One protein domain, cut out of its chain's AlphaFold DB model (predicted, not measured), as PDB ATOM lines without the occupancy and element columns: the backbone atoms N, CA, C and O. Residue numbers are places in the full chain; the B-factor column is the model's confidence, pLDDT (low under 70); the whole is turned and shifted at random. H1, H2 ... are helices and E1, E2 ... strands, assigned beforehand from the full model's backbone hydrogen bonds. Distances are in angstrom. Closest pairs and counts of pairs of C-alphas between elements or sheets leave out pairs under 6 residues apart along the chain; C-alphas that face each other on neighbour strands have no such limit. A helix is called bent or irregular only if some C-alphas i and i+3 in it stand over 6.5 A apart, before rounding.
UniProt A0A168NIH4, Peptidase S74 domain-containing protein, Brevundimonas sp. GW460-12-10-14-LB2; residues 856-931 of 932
ATOM      1  N   THR A 856     111.042  67.029  38.922       92.31
ATOM      2  CA  THR A 856     109.657  67.528  38.996       92.31
ATOM      3  C   THR A 856     109.360  68.180  40.346       92.31
ATOM      4  O   THR A 856     110.034  67.907  41.346       92.31
ATOM      5  N   ASP A 857     108.318  69.017  40.382       93.06
ATOM      6  CA  ASP A 857     107.778  69.642  41.600       93.06
ATOM      7  C   ASP A 857     108.825  70.455  42.378       93.06
ATOM      8  O   ASP A 857     108.772  70.564  43.606       93.06
ATOM      9  N   ALA A 858     109.803  71.014  41.658       94.81
ATOM     10  CA  ALA A 858     110.984  71.635  42.235       94.81
ATOM     11  C   ALA A 858     110.613  72.822  43.133       94.81
ATOM     12  O   ALA A 858     111.044  72.884  44.286       94.81
ATOM     13  N   MET A 859     109.724  73.703  42.661       93.88
ATOM     14  CA  MET A 859     109.177  74.802  43.464       93.88
ATOM     15  C   MET A 859     108.456  74.328  44.739       93.88
ATOM     16  O   MET A 859     108.571  74.967  45.784       93.88
ATOM     17  N   SER A 860     107.718  73.216  44.681       94.81
ATOM     18  CA  SER A 860     107.008  72.665  45.847       94.81
ATOM     19  C   SER A 860     107.984  72.097  46.877       94.81
ATOM     20  O   SER A 860     107.830  72.361  48.066       94.81
ATOM     21  N   LYS A 861     109.020  71.383  46.419       95.56
ATOM     22  CA  LYS A 861     110.090  70.841  47.271       95.56
ATOM     23  C   LYS A 861     110.885  71.954  47.948       95.56
ATOM     24  O   LYS A 861     111.034  71.913  49.159       95.56
ATOM     25  N   VAL A 862     111.314  72.984  47.210       95.56
ATOM     26  CA  VAL A 862     112.045  74.133  47.784       95.56
ATOM     27  C   VAL A 862     111.229  74.852  48.863       95.56
ATOM     28  O   VAL A 862     111.792  75.248  49.876       95.56
ATOM     29  N   ARG A 863     109.904  74.975  48.702       94.50
ATOM     30  CA  ARG A 863     109.020  75.561  49.731       94.50
ATOM     31  C   ARG A 863     108.837  74.703  50.983       94.50
ATOM     32  O   ARG A 863     108.359  75.231  51.979       94.50
ATOM     33  N   ALA A 864     109.155  73.413  50.916       95.50
ATOM     34  CA  ALA A 864     109.137  72.511  52.061       95.50
ATOM     35  C   ALA A 864     110.495  72.447  52.788       95.50
ATOM     36  O   ALA A 864     110.597  71.767  53.802       95.50
ATOM     37  N   LEU A 865     111.533  73.131  52.283       95.00
ATOM     38  CA  LEU A 865     112.835  73.216  52.944       95.00
ATOM     39  C   LEU A 865     112.887  74.414  53.896       95.00
ATOM     40  O   LEU A 865     112.555  75.533  53.508       95.00
ATOM     41  N   GLU A 866     113.400  74.190  55.104       93.88
ATOM     42  CA  GLU A 866     113.644  75.234  56.099       93.88
ATOM     43  C   GLU A 866     115.151  75.401  56.339       93.88
ATOM     44  O   GLU A 866     115.837  74.476  56.769       93.88
ATOM     45  N   GLY A 867     115.681  76.584  56.021       94.50
ATOM     46  CA  GLY A 867     117.065  76.949  56.327       94.50
ATOM     47  C   GLY A 867     117.169  77.516  57.741       94.50
ATOM     48  O   GLY A 867     116.470  78.475  58.066       94.50
ATOM     49  N   VAL A 868     118.058  76.956  58.557       96.50
ATOM     50  CA  VAL A 868     118.199  77.277  59.985       96.50
ATOM     51  C   VAL A 868     119.581  77.844  60.317       96.50
ATOM     52  O   VAL A 868     120.579  77.510  59.676       96.50
ATOM     53  N   THR A 869     119.652  78.671  61.360       96.31
ATOM     54  CA  THR A 869     120.903  79.022  62.054       96.31
ATOM     55  C   THR A 869     121.058  78.161  63.300       96.31
ATOM     56  O   THR A 869     120.077  77.951  64.014       96.31
ATOM     57  N   PHE A 870     122.268  77.692  63.592       95.06
ATOM     58  CA  PHE A 870     122.539  76.803  64.724       95.06
ATOM     59  C   PHE A 870     123.971  76.967  65.239       95.06
ATOM     60  O   PHE A 870     124.861  77.350  64.481       95.06
ATOM     61  N   ASP A 871     124.207  76.609  66.499       95.75
ATOM     62  CA  ASP A 871     125.550  76.497  67.069       95.75
ATOM     63  C   ASP A 871     125.995  75.028  67.077       95.75
ATOM     64  O   ASP A 871     125.244  74.129  67.466       95.75
ATOM     65  N   TRP A 872     127.232  74.757  66.662       91.94
ATOM     66  CA  TRP A 872     127.800  73.408  66.719       91.94
ATOM     67  C   TRP A 872     128.036  72.964  68.169       91.94
ATOM     68  O   TRP A 872     128.884  73.534  68.851       91.94
ATOM     69  N   ILE A 873     127.377  71.886  68.614       92.19
ATOM     70  CA  ILE A 873     127.446  71.378  70.004       92.19
ATOM     71  C   ILE A 873     128.891  71.216  70.512       92.19
ATOM     72  O   ILE A 873     129.195  71.583  71.642       92.19
ATOM     73  N   ALA A 874     129.794  70.684  69.681       88.88
ATOM     74  CA  ALA A 874     131.169  70.383  70.084       88.88
ATOM     75  C   ALA A 874     132.106  71.605  70.147       88.88
ATOM     76  O   ALA A 874     133.142  71.534  70.804       88.88
ATOM     77  N   SER A 875     131.791  72.703  69.451       89.38
ATOM     78  CA  SER A 875     132.693  73.861  69.307       89.38
ATOM     79  C   SER A 875     132.087  75.200  69.730       89.38
ATOM     80  O   SER A 875     132.817  76.184  69.830       89.38
ATOM     81  N   GLY A 876     130.770  75.262  69.947       92.69
ATOM     82  CA  GLY A 876     130.027  76.498  70.200       92.69
ATOM     83  C   GLY A 876     130.026  77.483  69.024       92.69
ATOM     84  O   GLY A 876     129.650  78.636  69.206       92.69
ATOM     85  N   MET A 877     130.486  77.078  67.834       91.50
ATOM     86  CA  MET A 877     130.566  77.975  66.681       91.50
ATOM     87  C   MET A 877     129.211  78.101  65.983       91.50
ATOM     88  O   MET A 877     128.669  77.103  65.506       91.50
ATOM     89  N   ALA A 878     128.733  79.338  65.857       94.75
ATOM     90  CA  ALA A 878     127.554  79.685  65.074       94.75
ATOM     91  C   ALA A 878     127.728  79.351  63.585       94.75
ATOM     92  O   ALA A 878     128.787  79.564  62.984       94.75
ATOM     93  N   SER A 879     126.663  78.836  62.983       94.19
ATOM     94  CA  SER A 879     126.604  78.396  61.594       94.19
ATOM     95  C   SER A 879     125.180  78.499  61.034       94.19
ATOM     96  O   SER A 879     124.237  78.878  61.733       94.19
ATOM     97  N   LEU A 880     125.023  78.175  59.751       95.56
ATOM     98  CA  LEU A 880     123.728  78.094  59.078       95.56
ATOM     99  C   LEU A 880     123.711  76.935  58.080       95.56
ATOM    100  O   LEU A 880     124.755  76.562  57.543       95.56
ATOM    101  N   GLY A 881     122.533  76.370  57.827       94.56
ATOM    102  CA  GLY A 881     122.370  75.212  56.950       94.56
ATOM    103  C   GLY A 881     120.995  74.566  57.091       94.56
ATOM    104  O   GLY A 881     120.002  75.256  57.304       94.56
ATOM    105  N   PHE A 882     120.949  73.239  56.979       95.31
ATOM    106  CA  PHE A 882     119.743  72.428  57.163       95.31
ATOM    107  C   PHE A 882     119.914  71.461  58.337       95.31
ATOM    108  O   PHE A 882     121.001  70.913  58.531       95.31
ATOM    109  N   ILE A 883     118.825  71.179  59.057       95.81
ATOM    110  CA  ILE A 883     118.737  69.973  59.888       95.81
ATOM    111  C   ILE A 883     118.628  68.770  58.945       95.81
ATOM    112  O   ILE A 883     117.768  68.733  58.063       95.81
ATOM    113  N   ALA A 884     119.518  67.790  59.103       96.19
ATOM    114  CA  ALA A 884     119.608  66.654  58.186       96.19
ATOM    115  C   ALA A 884     118.329  65.796  58.198       96.19
ATOM    116  O   ALA A 884     117.877  65.353  57.147       96.19
ATOM    117  N   GLN A 885     117.730  65.610  59.374       96.44
ATOM    118  CA  GLN A 885     116.498  64.851  59.589       96.44
ATOM    119  C   GLN A 885     115.294  65.505  58.893       96.44
ATOM    120  O   GLN A 885     114.508  64.813  58.251       96.44
ATOM    121  N   ASP A 886     115.172  66.833  58.953       96.12
ATOM    122  CA  ASP A 886     114.073  67.550  58.299       96.12
ATOM    123  C   ASP A 886     114.248  67.532  56.774       96.12
ATOM    124  O   ASP A 886     113.303  67.240  56.036       96.12
ATOM    125  N   LEU A 887     115.485  67.734  56.292       95.38
ATOM    126  CA  LEU A 887     115.833  67.624  54.871       95.38
ATOM    127  C   LEU A 887     115.516  66.231  54.302       95.38
ATOM    128  O   LEU A 887     115.036  66.126  53.172       95.38
ATOM    129  N   GLU A 888     115.751  65.169  55.079       96.44
ATOM    130  CA  GLU A 888     115.490  63.775  54.696       96.44
ATOM    131  C   GLU A 888     114.017  63.535  54.335       96.44
ATOM    132  O   GLU A 888     113.726  62.758  53.427       96.44
ATOM    133  N   THR A 889     113.081  64.251  54.968       95.94
ATOM    134  CA  THR A 889     111.641  64.121  54.672       95.94
ATOM    135  C   THR A 889     111.254  64.627  53.275       95.94
ATOM    136  O   THR A 889     110.246  64.185  52.721       95.94
ATOM    137  N   VAL A 890     112.059  65.518  52.682       94.81
ATOM    138  CA  VAL A 890     111.803  66.144  51.370       94.81
ATOM    139  C   VAL A 890     112.762  65.626  50.290       94.81
ATOM    140  O   VAL A 890     112.362  65.445  49.137       94.81
ATOM    141  N   LEU A 891     114.028  65.390  50.647       95.00
ATOM    142  CA  LEU A 891     115.131  65.005  49.757       95.00
ATOM    143  C   LEU A 891     115.980  63.874  50.380       95.00
ATOM    144  O   LEU A 891     117.182  64.058  50.595       95.00
ATOM    145  N   PRO A 892     115.406  62.679  50.634       94.75
ATOM    146  CA  PRO A 892     116.085  61.603  51.367       94.75
ATOM    147  C   PRO A 892     117.394  61.151  50.708       94.75
ATOM    148  O   PRO A 892     118.344  60.791  51.390       94.75
ATOM    149  N   THR A 893     117.498  61.234  49.379       93.19
ATOM    150  CA  THR A 893     118.708  60.842  48.636       93.19
ATOM    151  C   THR A 893     119.908  61.770  48.845       93.19
ATOM    152  O   THR A 893     120.990  61.453  48.358       93.19
ATOM    153  N   LEU A 894     119.729  62.929  49.491       94.88
ATOM    154  CA  LEU A 894     120.811  63.875  49.796       94.88
ATOM    155  C   LEU A 894     121.299  63.777  51.244       94.88
ATOM    156  O   LEU A 894     122.208  64.516  51.622       94.88
ATOM    157  N   VAL A 895     120.716  62.885  52.045       95.69
ATOM    158  CA  VAL A 895     121.105  62.657  53.436       95.69
ATOM    159  C   VAL A 895     121.839  61.324  53.529       95.69
ATOM    160  O   VAL A 895     121.409  60.316  52.971       95.69
ATOM    161  N   THR A 896     122.985  61.327  54.200       93.44
ATOM    162  CA  THR A 896     123.812  60.136  54.432       93.44
ATOM    163  C   THR A 896     123.939  59.902  55.925       93.44
ATOM    164  O   THR A 896     124.195  60.856  56.651       93.44
ATOM    165  N   GLU A 897     123.829  58.660  56.376       93.56
ATOM    166  CA  GLU A 897     124.021  58.269  57.776       93.56
ATOM    167  C   GLU A 897     125.315  57.453  57.897       93.56
ATOM    168  O   GLU A 897     125.587  56.604  57.041       93.56
ATOM    169  N   ASP A 898     126.143  57.748  58.900       87.75
ATOM    170  CA  ASP A 898     127.356  56.977  59.188       87.75
ATOM    171  C   ASP A 898     127.103  55.813  60.166       87.75
ATOM    172  O   ASP A 898     125.972  55.533  60.563       87.75
ATOM    173  N   ALA A 899     128.162  55.079  60.521       86.62
ATOM    174  CA  ALA A 899     128.057  53.899  61.380       86.62
ATOM    175  C   ALA A 899     127.653  54.217  62.834       86.62
ATOM    176  O   ALA A 899     127.185  53.315  63.530       86.62
ATOM    177  N   ASP A 900     127.807  55.470  63.270       87.12
ATOM    178  CA  ASP A 900     127.435  55.948  64.606       87.12
ATOM    179  C   ASP A 900     126.031  56.598  64.612       87.12
ATOM    180  O   ASP A 900     125.567  57.084  65.646       87.12
ATOM    181  N   GLY A 901     125.331  56.594  63.467       91.31
ATOM    182  CA  GLY A 901     123.994  57.170  63.297       91.31
ATOM    183  C   GLY A 901     123.987  58.683  63.049       91.31
ATOM    184  O   GLY A 901     122.926  59.314  63.109       91.31
ATOM    185  N   ILE A 902     125.144  59.300  62.786       91.81
ATOM    186  CA  ILE A 902     125.227  60.738  62.513       91.81
ATOM    187  C   ILE A 902     124.843  61.001  61.056       91.81
ATOM    188  O   ILE A 902     125.401  60.422  60.122       91.81
ATOM    189  N   LYS A 903     123.881  61.909  60.854       94.50
ATOM    190  CA  LYS A 903     123.395  62.295  59.525       94.50
ATOM    191  C   LYS A 903     124.138  63.512  58.975       94.50
ATOM    192  O   LYS A 903     124.201  64.560  59.614       94.50
ATOM    193  N   GLY A 904     124.655  63.378  57.757       92.75
ATOM    194  CA  GLY A 904     125.273  64.432  56.954       92.75
ATOM    195  C   GLY A 904     124.437  64.791  55.722       92.75
ATOM    196  O   GLY A 904     123.630  63.992  55.252       92.75
ATOM    197  N   VAL A 905     124.642  65.998  55.186       94.06
ATOM    198  CA  VAL A 905     123.882  66.552  54.051       94.06
ATOM    199  C   VAL A 905     124.785  66.799  52.844       94.06
ATOM    200  O   VAL A 905     125.797  67.499  52.930       94.06
ATOM    201  N   GLN A 906     124.370  66.308  51.678       93.06
ATOM    202  CA  GLN A 906     124.959  66.642  50.386       93.06
ATOM    203  C   GLN A 906     124.425  67.995  49.890       93.06
ATOM    204  O   GLN A 906     123.469  68.071  49.119       93.06
ATOM    205  N   TYR A 907     125.067  69.087  50.314       90.69
ATOM    206  CA  TYR A 907     124.660  70.452  49.948       90.69
ATOM    207  C   TYR A 907     124.770  70.759  48.442       90.69
ATOM    208  O   TYR A 907     123.929  71.470  47.899       90.69
ATOM    209  N   GLY A 908     125.777  70.221  47.743       90.31
ATOM    210  CA  GLY A 908     126.029  70.523  46.322       90.31
ATOM    211  C   GLY A 908     124.835  70.241  45.390       90.31
ATOM    212  O   GLY A 908     124.412  71.144  44.665       90.31
ATOM    213  N   PRO A 909     124.240  69.032  45.420       92.88
ATOM    214  CA  PRO A 909     123.051  68.700  44.631       92.88
ATOM    215  C   PRO A 909     121.817  69.591  44.853       92.88
ATOM    216  O   PRO A 909     120.990  69.688  43.945       92.88
ATOM    217  N   VAL A 910     121.689  70.285  45.995       93.62
ATOM    218  CA  VAL A 910     120.561  71.206  46.258       93.62
ATOM    219  C   VAL A 910     120.502  72.327  45.210       93.62
ATOM    220  O   VAL A 910     119.417  72.761  44.827       93.62
ATOM    221  N   VAL A 911     121.646  72.733  44.646       94.00
ATOM    222  CA  VAL A 911     121.709  73.737  43.568       94.00
ATOM    223  C   VAL A 911     120.924  73.298  42.324       94.00
ATOM    224  O   VAL A 911     120.259  74.125  41.704       94.00
ATOM    225  N   ALA A 912     120.925  72.007  41.975       94.38
ATOM    226  CA  ALA A 912     120.174  71.510  40.818       94.38
ATOM    227  C   ALA A 912     118.652  71.621  41.023       94.38
ATOM    228  O   ALA A 912     117.925  71.972  40.094       94.38
ATOM    229  N   LEU A 913     118.175  71.394  42.253       95.38
ATOM    230  CA  LEU A 913     116.777  71.618  42.625       95.38
ATOM    231  C   LEU A 913     116.406  73.108  42.531       95.38
ATOM    232  O   LEU A 913     115.351  73.442  41.993       95.38
ATOM    233  N   LEU A 914     117.280  74.000  43.014       95.38
ATOM    234  CA  LEU A 914     117.068  75.451  42.944       95.38
ATOM    235  C   LEU A 914     116.991  75.962  41.494       95.38
ATOM    236  O   LEU A 914     116.198  76.859  41.216       95.38
ATOM    237  N   VAL A 915     117.750  75.372  40.562       97.19
ATOM    238  CA  VAL A 915     117.692  75.718  39.128       97.19
ATOM    239  C   VAL A 915     116.327  75.391  38.514       97.19
ATOM    240  O   VAL A 915     115.748  76.251  37.848       97.19
ATOM    241  N   GLU A 916     115.778  74.194  38.741       97.25
ATOM    242  CA  GLU A 916     114.442  73.860  38.217       97.25
ATOM    243  C   GLU A 916     113.336  74.658  38.930       97.25
ATOM    244  O   GLU A 916     112.409  75.139  38.282       97.25
ATOM    245  N   ALA A 917     113.476  74.923  40.234       96.38
ATOM    246  CA  ALA A 917     112.552  75.790  40.967       96.38
ATOM    247  C   ALA A 917     112.561  77.242  40.442       96.38
ATOM    248  O   ALA A 917     111.513  77.888  40.386       96.38
ATOM    249  N   LEU A 918     113.719  77.763  40.018       96.50
ATOM    250  CA  LEU A 918     113.817  79.086  39.400       96.50
ATOM    251  C   LEU A 918     113.132  79.121  38.025       96.50
ATOM    252  O   LEU A 918     112.420  80.080  37.735       96.50
ATOM    253  N   LYS A 919     113.263  78.063  37.215       95.50
ATOM    254  CA  LYS A 919     112.526  77.927  35.942       95.50
ATOM    255  C   LYS A 919     111.012  77.840  36.158       95.50
ATOM    256  O   LYS A 919     110.260  78.486  35.434       95.50
ATOM    257  N   ASP A 920     110.558  77.101  37.175       94.44
ATOM    258  CA  ASP A 920     109.144  77.055  37.580       94.44
ATOM    259  C   ASP A 920     108.617  78.453  37.965       94.44
ATOM    260  O   ASP A 920     107.478  78.813  37.635       94.44
ATOM    261  N   ALA A 921     109.434  79.242  38.675       93.00
ATOM    262  CA  ALA A 921     109.107  80.609  39.074       93.00
ATOM    263  C   ALA A 921     109.020  81.552  37.866       93.00
ATOM    264  O   ALA A 921     108.005  82.230  37.710       93.00
ATOM    265  N   ASP A 922     110.029  81.545  36.998       94.69
ATOM    266  CA  ASP A 922     110.098  82.359  35.779       94.69
ATOM    267  C   ASP A 922     108.926  82.058  34.830       94.69
ATOM    268  O   ASP A 922     108.150  82.947  34.469       94.69
ATOM    269  N   ALA A 923     108.661  80.775  34.565       91.62
ATOM    270  CA  ALA A 923     107.514  80.352  33.766       91.62
ATOM    271  C   ALA A 923     106.166  80.773  34.386       91.62
ATOM    272  O   ALA A 923     105.180  80.960  33.666       91.62
ATOM    273  N   ARG A 924     106.081  80.921  35.716       90.31
ATOM    274  CA  ARG A 924     104.895  81.473  36.391       90.31
ATOM    275  C   ARG A 924     104.815  82.994  36.256       90.31
ATOM    276  O   ARG A 924     103.699  83.485  36.100       90.31
ATOM    277  N   ILE A 925     105.939  83.708  36.301       92.06
ATOM    278  CA  ILE A 925     106.010  85.164  36.114       92.06
ATOM    279  C   ILE A 925     105.583  85.529  34.689       92.06
ATOM    280  O   ILE A 925     104.609  86.261  34.542       92.06
ATOM    281  N   GLY A 926     106.152  84.904  33.654       90.56
ATOM    282  CA  GLY A 926     105.748  85.161  32.262       90.56
ATOM    283  C   GLY A 926     104.262  84.869  31.985       90.56
ATOM    284  O   GLY A 926     103.607  85.590  31.232       90.56
ATOM    285  N   ARG A 927     103.670  83.865  32.658       91.94
ATOM    286  CA  ARG A 927     102.213  83.596  32.615       91.94
ATOM    287  C   ARG A 927     101.354  84.634  33.346       91.94
ATOM    288  O   ARG A 927     100.142  84.651  33.126       91.94
ATOM    289  N   LEU A 928     101.922  85.421  34.255       89.50
ATOM    290  CA  LEU A 928     101.238  86.521  34.940       89.50
ATOM    291  C   LEU A 928     101.398  87.829  34.161       89.50
ATOM    292  O   LEU A 928     100.414  88.537  33.991       89.50
ATOM    293  N   GLU A 929     102.594  88.104  33.641       88.81
ATOM    294  CA  GLU A 929     102.889  89.296  32.837       88.81
ATOM    295  C   GLU A 929     102.136  89.288  31.504       88.81
ATOM    296  O   GLU A 929     101.508  90.281  31.163       88.81
ATOM    297  N   GLY A 930     102.053  88.144  30.811       79.12
ATOM    298  CA  GLY A 930     101.229  87.990  29.600       79.12
ATOM    299  C   GLY A 930      99.706  88.024  29.825       79.12
ATOM    300  O   GLY A 930      98.949  87.650  28.929       79.12
ATOM    301  N   ARG A 931      99.245  88.397  31.028       73.12
ATOM    302  CA  ARG A 931      97.830  88.614  31.387       73.12
ATOM    303  C   ARG A 931      97.536  90.060  31.812       73.12
ATOM    304  O   ARG A 931      96.410  90.323  32.240       73.12
TER     305      ARG A 931
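Overview. This is residues 856 to 931 of the 932 residues of the protein "Peptidase S74 domain-containing protein" of Brevundimonas sp. GW460-12-10-14-LB2 (UniProt A0A168NIH4). One long helix, H3, makes much of the long axis, with its last part sticking out; where H3 begins, two separate strand hairpins, E1 with E2 and E3 with E4, spread apart like a fork. The short helix H2 packs on hairpin E3 and E4, and the short H1 crosses H3. The printed part has 76 residues, in the order H1 E1 E2 H2 E3 E4 H3, with both two-stranded sheets antiparallel; the class is mixed, helices and strands. The whole is loose, with a radius of gyration of the C-alphas of 15.9 A and spans of 54 by 25 by 17 A.

Along the chain. H1 is residues 858 to 863, beginning at C-alpha 858 (110.984, 71.635, 42.235). E1 is residues 868 to 871, E2 878 to 881, and H2 884 to 890, 10.4 A long. E3 is residues 895 to 897 and E4 903 to 905. H3, residues 907 to 929, is 33.5 A long and ends at C-alpha 929 (102.889, 89.296, 32.837); it is neither bent nor irregular, but only just: C-alphas 908 and 911 are 6.0 A apart.

Arrangement. H1 touches H3, about perpendicular at 79 degrees, closest at the C-alphas of Met 859 and Ala 917, 4.3 A; H3 does so with residues 913 to 921 alone. In hairpin E1 and E2, N 870 and O 879 are 3.0 A apart. H2 and E3 come closest at the C-alphas of Glu 888 and Val 895, 5.9 A. In hairpin E3 and E4, N 904 and O 896 are 2.8 A apart. E1 and E3 are apart, and so are H2 and H3. In H1 every O i to N i+4 pair is within hydrogen-bond range; in H3 16 of 19 are, and in H2 1 of 3, beside 4 of 4 O i to N i+3 pairs.

Size, cuts and confidence. The C-alphas farthest apart, of Asp 900 and Arg 931, are 55.2 A apart. Residues 922 to 931, of which 922 to 929 belong to H3, stand free. The printed part has no cut and no long link, and no printed residue is under 70 in pLDDT.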